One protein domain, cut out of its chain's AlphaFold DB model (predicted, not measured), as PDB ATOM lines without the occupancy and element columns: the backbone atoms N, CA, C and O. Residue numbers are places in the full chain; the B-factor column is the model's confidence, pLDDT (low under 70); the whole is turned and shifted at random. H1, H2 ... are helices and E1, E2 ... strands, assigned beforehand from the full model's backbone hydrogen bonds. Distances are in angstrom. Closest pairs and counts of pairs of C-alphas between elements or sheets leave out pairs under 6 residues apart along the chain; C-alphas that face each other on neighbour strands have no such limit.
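This is residues 329 to 430 of the 877 residues of the protein "PKS_KS domain-containing protein" of Actinomadura sp. CNU-125 (UniProt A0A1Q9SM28). A helical hairpin of H2 and H3 makes one end of the domain, with a two-stranded hairpin running beside it and packing on both helices through E1. At the other end the short helices H1, H4 and H5 form a cluster, and the small helix H6 sits near H1, followed by a tail to Thr 430. The printed part has 102 residues with six named helices and two named strands, in the order H1 E1 E2 H2 H3 H4 H5 H6; the sheet, E1 - E2, is antiparallel and the class is mostly helix. The whole is compact, with a radius of gyration of the C-alphas of 14.3 A, and spans 47 by 33 by 18 A, only just flat.

H1 covers residues 330 to 337, with C-alpha 330 at (24.160, 29.216, -12.462). E1, residues 342 to 348, is 18.5 A long from first to last C-alpha, and E2, residues 351 to 356, is 16.8 A. H2, residues 359 to 373, is the longest helix at 21.4 A and begins with C-alpha 359 at (39.010, 37.714, -18.283). H3, residues 378 to 389, measures 17.2 A. H4 covers residues 392 to 398, H5 residues 408 to 414 and H6 residues 421 to 425, where C-alpha 425 is at (21.572, 48.223, -13.430).

H5 is the hub, touching H1, H2 and H4. It forms a helical hairpin with H4, at a shallow tilt of 26 degrees, opposite ways; their closest C-alphas, of Ala 396 and Gln 411, are 5.7 A apart. H1 touches H5 at a steep tilt of 61 degrees, with the C-alphas of Gly 331 and Thr 408 closest at 6.6 A. H2 touches H5 with residues 359 to 360 alone; the closest C-alphas, of Tyr 360 and Glu 414, are 5.3 A apart. H2 and H3 form a helical hairpin at a shallow tilt of 16 degrees, opposite ways, closest at the C-alphas of Leu 371 and Ala 381, 5.8 A. The C-alphas of Thr 347 in E1 and Tyr 382 in H3 are 5.4 A apart. In the hairpin E1 and E2, N 345 and O 353 are 2.8 A apart, and N 353 and O 345 2.9 A, within hydrogen-bond range. H6 is close to H1 but not clearly touching, with the C-alphas of Ala 336 and Ala 423 closest at 6.0 A. Every O i to N i+4 pair is within hydrogen-bond range in H1, H2, H4 and H5; H3 has 7 of 8, and H6 has 0 of 1, beside 2 of 2 O i to N i+3 pairs.

The two C-alphas farthest apart, of Gly 375 and Thr 430, are 48.7 A apart. The printed part has no cut and no long link. Its mean pLDDT is 91.4, and no printed residue is under 70.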
ATOM      1  N   ARG A 329      23.380  28.295 -17.267       95.50
ATOM      2  CA  ARG A 329      23.912  27.709 -16.023       95.50
ATOM      3  C   ARG A 329      23.972  28.744 -14.885       95.50
ATOM      4  O   ARG A 329      24.095  29.936 -15.168       95.50
ATOM      5  N   PRO A 330      24.006  28.310 -13.606       95.31
ATOM      6  CA  PRO A 330      24.160  29.216 -12.462       95.31
ATOM      7  C   PRO A 330      25.356  30.178 -12.573       95.31
ATOM      8  O   PRO A 330      25.215  31.351 -12.246       95.31
ATOM      9  N   GLY A 331      26.498  29.724 -13.108       94.25
ATOM     10  CA  GLY A 331      27.688  30.565 -13.316       94.25
ATOM     11  C   GLY A 331      27.468  31.736 -14.286       94.25
ATOM     12  O   GLY A 331      28.016  32.819 -14.088       94.25
ATOM     13  N   TYR A 332      26.595  31.569 -15.286       96.25
ATOM     14  CA  TYR A 332      26.202  32.660 -16.179       96.25
ATOM     15  C   TYR A 332      25.365  33.703 -15.447       96.25
ATOM     16  O   TYR A 332      25.658  34.893 -15.534       96.25
ATOM     17  N   GLN A 333      24.346  33.268 -14.703       96.56
ATOM     18  CA  GLN A 333      23.523  34.192 -13.926       96.56
ATOM     19  C   GLN A 333      24.357  34.917 -12.863       96.56
ATOM     20  O   GLN A 333      24.171  36.112 -12.665       96.56
ATOM     21  N   GLN A 334      25.313  34.231 -12.231       95.88
ATOM     22  CA  GLN A 334      26.240  34.870 -11.301       95.88
ATOM     23  C   GLN A 334      27.103  35.927 -11.998       95.88
ATOM     24  O   GLN A 334      27.222  37.038 -11.500       95.88
ATOM     25  N   THR A 335      27.617  35.637 -13.195       95.75
ATOM     26  CA  THR A 335      28.370  36.619 -13.992       95.75
ATOM     27  C   THR A 335      27.515  37.830 -14.380       95.75
ATOM     28  O   THR A 335      28.027  38.945 -14.433       95.75
ATOM     29  N   ALA A 336      26.215  37.638 -14.630       96.12
ATOM     30  CA  ALA A 336      25.277  38.733 -14.873       96.12
ATOM     31  C   ALA A 336      25.032  39.587 -13.615       96.12
ATOM     32  O   ALA A 336      25.001  40.807 -13.724       96.12
ATOM     33  N   LEU A 337      24.895  38.961 -12.440       96.75
ATOM     34  CA  LEU A 337      24.731  39.645 -11.147       96.75
ATOM     35  C   LEU A 337      25.984  40.429 -10.735       96.75
ATOM     36  O   LEU A 337      25.870  41.528 -10.203       96.75
ATOM     37  N   ASP A 338      27.167  39.888 -11.024       95.62
ATOM     38  CA  ASP A 338      28.458  40.513 -10.713       95.62
ATOM     39  C   ASP A 338      28.890  41.541 -11.784       95.62
ATOM     40  O   ASP A 338      30.003  42.076 -11.739       95.62
ATOM     41  N   CYS A 339      28.052  41.799 -12.796       95.62
ATOM     42  CA  CYS A 339      28.409  42.611 -13.954       95.62
ATOM     43  C   CYS A 339      28.466  44.107 -13.605       95.62
ATOM     44  O   CYS A 339      27.473  44.823 -13.684       95.62
ATOM     45  N   ALA A 340      29.664  44.604 -13.290       93.12
ATOM     46  CA  ALA A 340      29.899  46.036 -13.081       93.12
ATOM     47  C   ALA A 340      30.017  46.830 -14.398       93.12
ATOM     48  O   ALA A 340      29.718  48.021 -14.443       93.12
ATOM     49  N   ALA A 341      30.460  46.180 -15.479       94.19
ATOM     50  CA  ALA A 341      30.654  46.803 -16.783       94.19
ATOM     51  C   ALA A 341      30.458  45.804 -17.933       94.19
ATOM     52  O   ALA A 341      30.673  44.598 -17.795       94.19
ATOM     53  N   THR A 342      30.095  46.338 -19.100       95.69
ATOM     54  CA  THR A 342      30.052  45.595 -20.369       95.69
ATOM     55  C   THR A 342      31.125  46.106 -21.318       95.69
ATOM     56  O   THR A 342      31.363  47.315 -21.358       95.69
ATOM     57  N   ALA A 343      31.653  45.234 -22.167       94.75
ATOM     58  CA  ALA A 343      32.609  45.568 -23.212       94.75
ATOM     59  C   ALA A 343      32.042  45.305 -24.613       94.75
ATOM     60  O   ALA A 343      31.048  44.593 -24.776       94.75
ATOM     61  N   LEU A 344      32.688  45.895 -25.622       93.44
ATOM     62  CA  LEU A 344      32.428  45.628 -27.033       93.44
ATOM     63  C   LEU A 344      33.589  44.832 -27.623       93.44
ATOM     64  O   LEU A 344      34.737  45.267 -27.568       93.44
ATOM     65  N   LEU A 345      33.277  43.674 -28.197       92.38
ATOM     66  CA  LEU A 345      34.210  42.880 -28.988       92.38
ATOM     67  C   LEU A 345      33.950  43.190 -30.453       92.38
ATOM     68  O   LEU A 345      32.921  42.800 -31.005       92.38
ATOM     69  N   GLU A 346      34.890  43.896 -31.066       89.31
ATOM     70  CA  GLU A 346      34.860  44.212 -32.488       89.31
ATOM     71  C   GLU A 346      35.730  43.220 -33.252       89.31
ATOM     72  O   GLU A 346      36.962  43.252 -33.159       89.31
ATOM     73  N   THR A 347      35.083  42.330 -34.004       84.62
ATOM     74  CA  THR A 347      35.771  41.377 -34.884       84.62
ATOM     75  C   THR A 347      36.067  41.973 -36.252       84.62
ATOM     76  O   THR A 347      37.055  41.584 -36.862       84.62
ATOM     77  N   ALA A 348      35.250  42.923 -36.715       81.00
ATOM     78  CA  ALA A 348      35.424  43.683 -37.949       81.00
ATOM     79  C   ALA A 348      34.688  45.040 -37.843       81.00
ATOM     80  O   ALA A 348      33.829  45.195 -36.968       81.00
ATOM     81  N   PRO A 349      34.965  46.027 -38.719       77.25
ATOM     82  CA  PRO A 349      34.229  47.288 -38.753       77.25
ATOM     83  C   PRO A 349      32.718  47.051 -38.869       77.25
ATOM     84  O   PRO A 349      32.257  46.286 -39.719       77.25
ATOM     85  N   GLY A 350      31.946  47.671 -37.976       75.62
ATOM     86  CA  GLY A 350      30.491  47.497 -37.902       75.62
ATOM     87  C   GLY A 350      30.014  46.150 -37.335       75.62
ATOM     88  O   GLY A 350      28.812  45.967 -37.185       75.62
ATOM     89  N   HIS A 351      30.919  45.230 -36.985       81.56
ATOM     90  CA  HIS A 351      30.609  43.964 -36.316       81.56
ATOM     91  C   HIS A 351      31.061  44.024 -34.858       81.56
ATOM     92  O   HIS A 351      32.140  43.548 -34.494       81.56
ATOM     93  N   ALA A 352      30.216  44.630 -34.027       89.19
ATOM     94  CA  ALA A 352      30.425  44.735 -32.591       89.19
ATOM     95  C   ALA A 352      29.487  43.787 -31.843       89.19
ATOM     96  O   ALA A 352      28.285  43.728 -32.109       89.19
ATOM     97  N   THR A 353      30.047  43.066 -30.876       91.50
ATOM     98  CA  THR A 353      29.303  42.199 -29.967       91.50
ATOM     99  C   THR A 353      29.447  42.698 -28.535       91.50
ATOM    100  O   THR A 353      30.566  42.813 -28.036       91.50
ATOM    101  N   ARG A 354      28.332  42.968 -27.850       94.81
ATOM    102  CA  ARG A 354      28.337  43.372 -26.440       94.81
ATOM    103  C   ARG A 354      28.277  42.171 -25.501       94.81
ATOM    104  O   ARG A 354      27.419  41.293 -25.644       94.81
ATOM    105  N   CYS A 355      29.165  42.168 -24.514       96.19
ATOM    106  CA  CYS A 355      29.253  41.135 -23.488       96.19
ATOM    107  C   CYS A 355      29.704  41.695 -22.127       96.19
ATOM    108  O   CYS A 355      30.079  42.864 -22.015       96.19
ATOM    109  N   ALA A 356      29.646  40.865 -21.083       96.00
ATOM    110  CA  ALA A 356      30.153  41.209 -19.756       96.00
ATOM    111  C   ALA A 356      31.681  41.355 -19.795       96.00
ATOM    112  O   ALA A 356      32.344  40.591 -20.498       96.00
ATOM    113  N   ASP A 357      32.246  42.293 -19.030       94.75
ATOM    114  CA  ASP A 357      33.703  42.433 -18.915       94.75
ATOM    115  C   ASP A 357      34.315  41.275 -18.100       94.75
ATOM    116  O   ASP A 357      34.359  41.297 -16.869       94.75
ATOM    117  N   THR A 358      34.768  40.229 -18.793       94.62
ATOM    118  CA  THR A 358      35.365  39.018 -18.203       94.62
ATOM    119  C   THR A 358      36.858  38.890 -18.542       94.62
ATOM    120  O   THR A 358      37.361  39.609 -19.409       94.62
ATOM    121  N   PRO A 359      37.615  37.966 -17.908       95.06
ATOM    122  CA  PRO A 359      39.010  37.714 -18.283       95.06
ATOM    123  C   PRO A 359      39.197  37.443 -19.784       95.06
ATOM    124  O   PRO A 359      40.124  37.984 -20.382       95.06
ATOM    125  N   TYR A 360      38.268  36.712 -20.412       94.88
ATOM    126  CA  TYR A 360      38.296  36.472 -21.853       94.88
ATOM    127  C   TYR A 360      38.260  37.763 -22.683       94.88
ATOM    128  O   TYR A 360      38.982  37.873 -23.670       94.88
ATOM    129  N   VAL A 361      37.456  38.755 -22.288       93.94
ATOM    130  CA  VAL A 361      37.379  40.049 -22.985       93.94
ATOM    131  C   VAL A 361      38.738  40.744 -22.997       93.94
ATOM    132  O   VAL A 361      39.164  41.252 -24.035       93.94
ATOM    133  N   ARG A 362      39.453  40.716 -21.866       93.69
ATOM    134  CA  ARG A 362      40.811  41.269 -21.760       93.69
ATOM    135  C   ARG A 362      41.786  40.528 -22.673       93.69
ATOM    136  O   ARG A 362      42.534  41.171 -23.406       93.69
ATOM    137  N   THR A 363      41.723  39.195 -22.694       93.62
ATOM    138  CA  THR A 363      42.518  38.370 -23.616       93.62
ATOM    139  C   THR A 363      42.209  38.702 -25.077       93.62
ATOM    140  O   THR A 363      43.128  38.895 -25.865       93.62
ATOM    141  N   PHE A 364      40.933  38.836 -25.445       94.19
ATOM    142  CA  PHE A 364      40.525  39.196 -26.802       94.19
ATOM    143  C   PHE A 364      41.075  40.567 -27.214       94.19
ATOM    144  O   PHE A 364      41.619  40.707 -28.309       94.19
ATOM    145  N   ALA A 365      40.968  41.573 -26.339       91.56
ATOM    146  CA  ALA A 365      41.481  42.916 -26.597       91.56
ATOM    147  C   ALA A 365      43.004  42.918 -26.804       91.56
ATOM    148  O   ALA A 365      43.494  43.543 -27.747       91.56
ATOM    149  N   GLN A 366      43.738  42.167 -25.977       92.94
ATOM    150  CA  GLN A 366      45.179  41.992 -26.124       92.94
ATOM    151  C   GLN A 366      45.526  41.320 -27.461       92.94
ATOM    152  O   GLN A 366      46.318  41.860 -28.231       92.94
ATOM    153  N   THR A 367      44.879  40.198 -27.794       91.75
ATOM    154  CA  THR A 367      45.122  39.499 -29.063       91.75
ATOM    155  C   THR A 367      44.772  40.364 -30.275       91.75
ATOM    156  O   THR A 367      45.469  40.320 -31.285       91.75
ATOM    157  N   ARG A 368      43.725  41.196 -30.198       90.12
ATOM    158  CA  ARG A 368      43.395  42.163 -31.256       90.12
ATOM    159  C   ARG A 368      44.510  43.186 -31.453       90.12
ATOM    160  O   ARG A 368      44.879  43.441 -32.596       90.12
ATOM    161  N   ALA A 369      45.042  43.754 -30.371       89.06
ATOM    162  CA  ALA A 369      46.151  44.704 -30.446       89.06
ATOM    163  C   ALA A 369      47.410  44.061 -31.058       89.06
ATOM    164  O   ALA A 369      48.034  44.651 -31.936       89.06
ATOM    165  N   GLU A 370      47.725  42.825 -30.666       90.62
ATOM    166  CA  GLU A 370      48.844  42.054 -31.221       90.62
ATOM    167  C   GLU A 370      48.650  41.766 -32.718       90.62
ATOM    168  O   GLU A 370      49.526  42.075 -33.523       90.62
ATOM    169  N   LEU A 371      47.487  41.242 -33.125       88.56
ATOM    170  CA  LEU A 371      47.200  40.930 -34.530       88.56
ATOM    171  C   LEU A 371      47.301  42.173 -35.423       88.56
ATOM    172  O   LEU A 371      47.933  42.108 -36.476       88.56
ATOM    173  N   LEU A 372      46.743  43.305 -34.987       82.94
ATOM    174  CA  LEU A 372      46.811  44.564 -35.736       82.94
ATOM    175  C   LEU A 372      48.228  45.166 -35.762       82.94
ATOM    176  O   LEU A 372      48.556  45.889 -36.699       82.94
ATOM    177  N   GLY A 373      49.082  44.841 -34.787       84.31
ATOM    178  CA  GLY A 373      50.485  45.270 -34.741       84.31
ATOM    179  C   GLY A 373      51.451  44.441 -35.602       84.31
ATOM    180  O   GLY A 373      52.562  44.889 -35.867       84.31
ATOM    181  N   THR A 374      51.054  43.250 -36.066       80.19
ATOM    182  CA  THR A 374      51.949  42.297 -36.768       80.19
ATOM    183  C   THR A 374      52.124  42.534 -38.278       80.19
ATOM    184  O   THR A 374      52.745  41.715 -38.951       80.19
ATOM    185  N   GLY A 375      51.583  43.621 -38.843       74.88
ATOM    186  CA  GLY A 375      51.655  43.902 -40.289       74.88
ATOM    187  C   GLY A 375      50.809  42.964 -41.168       74.88
ATOM    188  O   GLY A 375      50.932  42.984 -42.391       74.88
ATOM    189  N   MET A 376      49.955  42.140 -40.552       84.19
ATOM    190  CA  MET A 376      49.009  41.241 -41.217       84.19
ATOM    191  C   MET A 376      47.898  42.031 -41.919       84.19
ATOM    192  O   MET A 376      47.543  43.134 -41.490       84.19
ATOM    193  N   SER A 377      47.305  41.467 -42.975       85.19
ATOM    194  CA  SER A 377      46.161  42.114 -43.617       85.19
ATOM    195  C   SER A 377      44.967  42.190 -42.655       85.19
ATOM    196  O   SER A 377      44.727  41.279 -41.856       85.19
ATOM    197  N   GLN A 378      44.179  43.268 -42.740       83.31
ATOM    198  CA  GLN A 378      43.001  43.445 -41.877       83.31
ATOM    199  C   GLN A 378      42.016  42.273 -41.995       83.31
ATOM    200  O   GLN A 378      41.456  41.831 -40.997       83.31
ATOM    201  N   HIS A 379      41.846  41.728 -43.202       83.94
ATOM    202  CA  HIS A 379      40.942  40.609 -43.455       83.94
ATOM    203  C   HIS A 379      41.370  39.330 -42.714       83.94
ATOM    204  O   HIS A 379      40.543  38.662 -42.092       83.94
ATOM    205  N   GLU A 380      42.666  39.008 -42.714       85.06
ATOM    206  CA  GLU A 380      43.199  37.856 -41.976       85.06
ATOM    207  C   GLU A 380      43.103  38.051 -40.460       85.06
ATOM    208  O   GLU A 380      42.755  37.109 -39.740       85.06
ATOM    209  N   ALA A 381      43.365  39.269 -39.973       85.56
ATOM    210  CA  ALA A 381      43.212  39.606 -38.562       85.56
ATOM    211  C   ALA A 381      41.758  39.407 -38.102       85.56
ATOM    212  O   ALA A 381      41.520  38.726 -37.102       85.56
ATOM    213  N   TYR A 382      40.781  39.906 -38.865       86.62
ATOM    214  CA  TYR A 382      39.353  39.738 -38.568       86.62
ATOM    215  C   TYR A 382      38.931  38.266 -38.574       86.62
ATOM    216  O   TYR A 382      38.299  37.803 -37.623       86.62
ATOM    217  N   GLY A 383      39.368  37.490 -39.572       84.94
ATOM    218  CA  GLY A 383      39.090  36.053 -39.626       84.94
ATOM    219  C   GLY A 383      39.675  35.270 -38.441       84.94
ATOM    220  O   GLY A 383      39.087  34.282 -37.993       84.94
ATOM    221  N   ARG A 384      40.819  35.698 -37.883       87.44
ATOM    222  CA  ARG A 384      41.373  35.111 -36.649       87.44
ATOM    223  C   ARG A 384      40.571  35.509 -35.412       87.44
ATOM    224  O   ARG A 384      40.285  34.639 -34.592       87.44
ATOM    225  N   LEU A 385      40.183  36.778 -35.288       89.00
ATOM    226  CA  LEU A 385      39.360  37.260 -34.172       89.00
ATOM    227  C   LEU A 385      38.000  36.556 -34.118       89.00
ATOM    228  O   LEU A 385      37.544  36.167 -33.046       89.00
ATOM    229  N   GLU A 386      37.376  36.319 -35.268       85.62
ATOM    230  CA  GLU A 386      36.107  35.597 -35.340       85.62
ATOM    231  C   GLU A 386      36.249  34.140 -34.865       85.62
ATOM    232  O   GLU A 386      35.448  33.657 -34.059       85.62
ATOM    233  N   LYS A 387      37.337  33.461 -35.259       87.19
ATOM    234  CA  LYS A 387      37.655  32.102 -34.787       87.19
ATOM    235  C   LYS A 387      37.871  32.028 -33.275       87.19
ATOM    236  O   LYS A 387      37.529  31.007 -32.681       87.19
ATOM    237  N   LEU A 388      38.394  33.082 -32.641       89.12
ATOM    238  CA  LEU A 388      38.593  33.114 -31.185       89.12
ATOM    239  C   LEU A 388      37.278  33.058 -30.405       89.12
ATOM    240  O   LEU A 388      37.273  32.523 -29.297       89.12
ATOM    241  N   ASN A 389      36.190  33.587 -30.968       89.19
ATOM    242  CA  ASN A 389      34.873  33.618 -30.326       89.19
ATOM    243  C   ASN A 389      34.115  32.280 -30.445       89.19
ATOM    244  O   ASN A 389      33.156  32.042 -29.701       89.19
ATOM    245  N   LEU A 390      34.527  31.390 -31.358       87.38
ATOM    246  CA  LEU A 390      33.818  30.139 -31.637       87.38
ATOM    247  C   LEU A 390      33.702  29.255 -30.389       87.38
ATOM    248  O   LEU A 390      34.675  28.950 -29.703       87.38
ATOM    249  N   GLY A 391      32.477  28.817 -30.095       88.62
ATOM    250  CA  GLY A 391      32.176  27.928 -28.971       88.62
ATOM    251  C   GLY A 391      32.188  28.588 -27.587       88.62
ATOM    252  O   GLY A 391      31.615  28.019 -26.660       88.62
ATOM    253  N   ARG A 392      32.732  29.801 -27.426       93.94
ATOM    254  CA  ARG A 392      32.834  30.469 -26.114       93.94
ATOM    255  C   ARG A 392      31.502  30.910 -25.531       93.94
ATOM    256  O   ARG A 392      31.323  30.878 -24.317       93.94
ATOM    257  N   LEU A 393      30.533  31.241 -26.383       92.75
ATOM    258  CA  LEU A 393      29.158  31.473 -25.938       92.75
ATOM    259  C   LEU A 393      28.543  30.204 -25.338       92.75
ATOM    260  O   LEU A 393      27.805  30.272 -24.359       92.75
ATOM    261  N   ARG A 394      28.861  29.032 -25.897       93.12
ATOM    262  CA  ARG A 394      28.376  27.742 -25.388       93.12
ATOM    263  C   ARG A 394      29.073  27.352 -24.081       93.12
ATOM    264  O   ARG A 394      28.407  26.824 -23.195       93.12
ATOM    265  N   ILE A 395      30.357  27.689 -23.929       95.44
ATOM    266  CA  ILE A 395      31.075  27.599 -22.647       95.44
ATOM    267  C   ILE A 395      30.344  28.442 -21.600       95.44
ATOM    268  O   ILE A 395      29.910  27.903 -20.589       95.44
ATOM    269  N   ALA A 396      30.101  29.726 -21.877       95.44
ATOM    270  CA  ALA A 396      29.397  30.609 -20.951       95.44
ATOM    271  C   ALA A 396      27.989  30.096 -20.607       95.44
ATOM    272  O   ALA A 396      27.666  29.905 -19.439       95.44
ATOM    273  N   SER A 397      27.132  29.880 -21.606       94.12
ATOM    274  CA  SER A 397      25.700  29.595 -21.399       94.12
ATOM    275  C   SER A 397      25.424  28.187 -20.882       94.12
ATOM    276  O   SER A 397      24.599  28.027 -19.983       94.12
ATOM    277  N   LYS A 398      26.104  27.169 -21.424       94.62
ATOM    278  CA  LYS A 398      25.823  25.752 -21.152       94.62
ATOM    279  C   LYS A 398      26.891  25.069 -20.295       94.62
ATOM    280  O   LYS A 398      26.640  23.964 -19.823       94.62
ATOM    281  N   GLY A 399      28.041  25.704 -20.058       93.50
ATOM    282  CA  GLY A 399      29.130  25.109 -19.276       93.50
ATOM    283  C   GLY A 399      29.770  23.916 -19.982       93.50
ATOM    284  O   GLY A 399      30.166  22.962 -19.320       93.50
ATOM    285  N   VAL A 400      29.826  23.932 -21.322       92.62
ATOM    286  CA  VAL A 400      30.406  22.832 -22.109       92.62
ATOM    287  C   VAL A 400      31.334  23.322 -23.217       92.62
ATOM    288  O   VAL A 400      31.034  24.290 -23.920       92.62
ATOM    289  N   ARG A 401      32.421  22.581 -23.449       91.56
ATOM    290  CA  ARG A 401      33.327  22.731 -24.595       91.56
ATOM    291  C   ARG A 401      33.343  21.434 -25.395       91.56
ATOM    292  O   ARG A 401      33.673  20.380 -24.871       91.56
ATOM    293  N   ARG A 402      32.986  21.503 -26.685       85.50
ATOM    294  CA  ARG A 402      32.936  20.332 -27.593       85.50
ATOM    295  C   ARG A 402      32.162  19.129 -27.010       85.50
ATOM    296  O   ARG A 402      32.498  17.987 -27.282       85.50
ATOM    297  N   GLY A 403      31.130  19.397 -26.207       84.06
ATOM    298  CA  GLY A 403      30.293  18.374 -25.569       84.06
ATOM    299  C   GLY A 403      30.754  17.913 -24.182       84.06
ATOM    300  O   GLY A 403      29.958  17.296 -23.485       84.06
ATOM    301  N   ALA A 404      31.970  18.253 -23.744       89.12
ATOM    302  CA  ALA A 404      32.448  17.960 -22.394       89.12
ATOM    303  C   ALA A 404      32.108  19.109 -21.422       89.12
ATOM    304  O   ALA A 404      32.203  20.271 -21.831       89.12
ATOM    305  N   PRO A 405      31.713  18.823 -20.167       92.12
ATOM    306  CA  PRO A 405      31.518  19.851 -19.148       92.12
ATOM    307  C   PRO A 405      32.842  20.550 -18.818       92.12
ATOM    308  O   PRO A 405      33.887  19.904 -18.784       92.12
ATOM    309  N   VAL A 406      32.778  21.857 -18.575       93.00
ATOM    310  CA  VAL A 406      33.884  22.645 -18.009       93.00
ATOM    311  C   VAL A 406      33.598  22.947 -16.541       93.00
ATOM    312  O   VAL A 406      32.431  22.980 -16.133       93.00
ATOM    313  N   ASP A 407      34.641  23.160 -15.742       92.88
ATOM    314  CA  ASP A 407      34.462  23.620 -14.366       92.88
ATOM    315  C   ASP A 407      34.046  25.104 -14.306       92.88
ATOM    316  O   ASP A 407      33.977  25.807 -15.319       92.88
ATOM    317  N   THR A 408      33.709  25.581 -13.106       90.06
ATOM    318  CA  THR A 408      33.190  26.943 -12.901       90.06
ATOM    319  C   THR A 408      34.236  28.026 -13.182       90.06
ATOM    320  O   THR A 408      33.885  29.097 -13.684       90.06
ATOM    321  N   ASP A 409      35.510  27.762 -12.886       90.56
ATOM    322  CA  ASP A 409      36.592  28.731 -13.068       90.56
ATOM    323  C   ASP A 409      36.939  28.864 -14.550       90.56
ATOM    324  O   ASP A 409      37.034  29.977 -15.073       90.56
ATOM    325  N   GLU A 410      37.012  27.741 -15.261       93.06
ATOM    326  CA  GLU A 410      37.155  27.684 -16.710       93.06
ATOM    327  C   GLU A 410      35.962  28.352 -17.407       93.06
ATOM    328  O   GLU A 410      36.147  29.179 -18.305       93.06
ATOM    329  N   GLN A 411      34.731  28.069 -16.962       94.50
ATOM    330  CA  GLN A 411      33.529  28.721 -17.483       94.50
ATOM    331  C   GLN A 411      33.644  30.248 -17.378       94.50
ATOM    332  O   GLN A 411      33.357  30.967 -18.342       94.50
ATOM    333  N   ARG A 412      34.071  30.761 -16.220       92.69
ATOM    334  CA  ARG A 412      34.217  32.201 -15.963       92.69
ATOM    335  C   ARG A 412      35.360  32.827 -16.761       92.69
ATOM    336  O   ARG A 412      35.190  33.917 -17.306       92.69
ATOM    337  N   ALA A 413      36.506  32.156 -16.829       93.69
ATOM    338  CA  ALA A 413      37.704  32.669 -17.481       93.69
ATOM    339  C   ALA A 413      37.579  32.689 -19.009       93.69
ATOM    340  O   ALA A 413      38.047  33.631 -19.646       93.69
ATOM    341  N   GLU A 414      36.933  31.679 -19.594       94.06
ATOM    342  CA  GLU A 414      36.931  31.454 -21.041       94.06
ATOM    343  C   GLU A 414      35.585  31.696 -21.735       94.06
ATOM    344  O   GLU A 414      35.524  31.738 -22.971       94.06
ATOM    345  N   GLY A 415      34.507  31.846 -20.967       95.12
ATOM    346  CA  GLY A 415      33.167  32.080 -21.486       95.12
ATOM    347  C   GLY A 415      32.977  33.473 -22.095       95.12
ATOM    348  O   GLY A 415      33.455  34.481 -21.571       95.12
ATOM    349  N   LEU A 416      32.203  33.533 -23.183       95.00
ATOM    350  CA  LEU A 416      31.703  34.776 -23.773       95.00
ATOM    351  C   LEU A 416      30.250  35.024 -23.334       95.00
ATOM    352  O   LEU A 416      29.322  34.376 -23.818       95.00
ATOM    353  N   TYR A 417      30.054  35.974 -22.421       96.31
ATOM    354  CA  TYR A 417      28.764  36.261 -21.785       96.31
ATOM    355  C   TYR A 417      28.035  37.399 -22.502       96.31
ATOM    356  O   TYR A 417      28.181  38.561 -22.132       96.31
ATOM    357  N   LEU A 418      27.281  37.076 -23.557       95.56
ATOM    358  CA  LEU A 418      26.519  38.068 -24.329       95.56
ATOM    359  C   LEU A 418      25.405  38.710 -23.498       95.56
ATOM    360  O   LEU A 418      24.360  38.106 -23.269       95.56
ATOM    361  N   ILE A 419      25.620  39.951 -23.078       95.75
ATOM    362  CA  ILE A 419      24.721  40.665 -22.182       95.75
ATOM    363  C   ILE A 419      24.766  42.168 -22.465       95.75
ATOM    364  O   ILE A 419      25.801  42.707 -22.853       95.75
ATOM    365  N   GLY A 420      23.619  42.827 -22.323       96.12
ATOM    366  CA  GLY A 420      23.440  44.253 -22.563       96.12
ATOM    367  C   GLY A 420      23.803  45.111 -21.355       96.12
ATOM    368  O   GLY A 420      23.986  44.615 -20.243       96.12
ATOM    369  N   GLN A 421      23.840  46.428 -21.551       96.44
ATOM    370  CA  GLN A 421      24.186  47.387 -20.492       96.44
ATOM    371  C   GLN A 421      23.201  47.384 -19.314       96.44
ATOM    372  O   GLN A 421      23.589  47.741 -18.203       96.44
ATOM    373  N   ALA A 422      21.968  46.911 -19.529       95.19
ATOM    374  CA  ALA A 422      20.979  46.695 -18.474       95.19
ATOM    375  C   ALA A 422      21.473  45.777 -17.341       95.19
ATOM    376  O   ALA A 422      20.969  45.868 -16.229       95.19
ATOM    377  N   ALA A 423      22.467  44.914 -17.587       96.62
ATOM    378  CA  ALA A 423      23.043  44.086 -16.529       96.62
ATOM    379  C   ALA A 423      23.704  44.905 -15.421       96.62
ATOM    380  O   ALA A 423      23.594  44.548 -14.259       96.62
ATOM    381  N   THR A 424      24.300  46.047 -15.773       95.94
ATOM    382  CA  THR A 424      24.945  46.942 -14.797       95.94
ATOM    383  C   THR A 424      23.950  47.636 -13.865       95.94
ATOM    384  O   THR A 424      24.352  48.201 -12.858       95.94
ATOM    385  N   LEU A 425      22.655  47.604 -14.197       94.81
ATOM    386  CA  LEU A 425      21.572  48.223 -13.430       94.81
ATOM    387  C   LEU A 425      20.812  47.213 -12.558       94.81
ATOM    388  O   LEU A 425      19.909  47.594 -11.814       94.81
ATOM    389  N   ARG A 426      21.148  45.916 -12.637       94.38
ATOM    390  CA  ARG A 426      20.467  44.855 -11.888       94.38
ATOM    391  C   ARG A 426      21.450  44.093 -11.014       94.38
ATOM    392  O   ARG A 426      22.377  43.470 -11.504       94.38
ATOM    393  N   SER A 427      21.176  44.071  -9.715       90.94
ATOM    394  CA  SER A 427      22.008  43.399  -8.706       90.94
ATOM    395  C   SER A 427      21.316  42.214  -8.023       90.94
ATOM    396  O   SER A 427      21.909  41.557  -7.172       90.94
ATOM    397  N   ALA A 428      20.062  41.921  -8.381       95.69
ATOM    398  CA  ALA A 428      19.258  40.885  -7.739       95.69
ATOM    399  C   ALA A 428      18.553  39.974  -8.750       95.69
ATOM    400  O   ALA A 428      18.155  40.394  -9.844       95.69
ATOM    401  N   ARG A 429      18.370  38.711  -8.343       97.38
ATOM    402  CA  ARG A 429      17.538  37.736  -9.058       97.38
ATOM    403  C   ARG A 429      16.073  38.162  -9.012       97.38
ATOM    404  O   ARG A 429      15.637  38.813  -8.067       97.38
ATOM    405  N   THR A 430      15.317  37.766 -10.025       97.88
ATOM    406  CA  THR A 430      13.873  38.015 -10.123       97.88
ATOM    407  C   THR A 430      13.142  36.765 -10.625       97.88
ATOM    408  O   THR A 430      13.771  35.743 -10.911       97.88
TER     409      THR A 430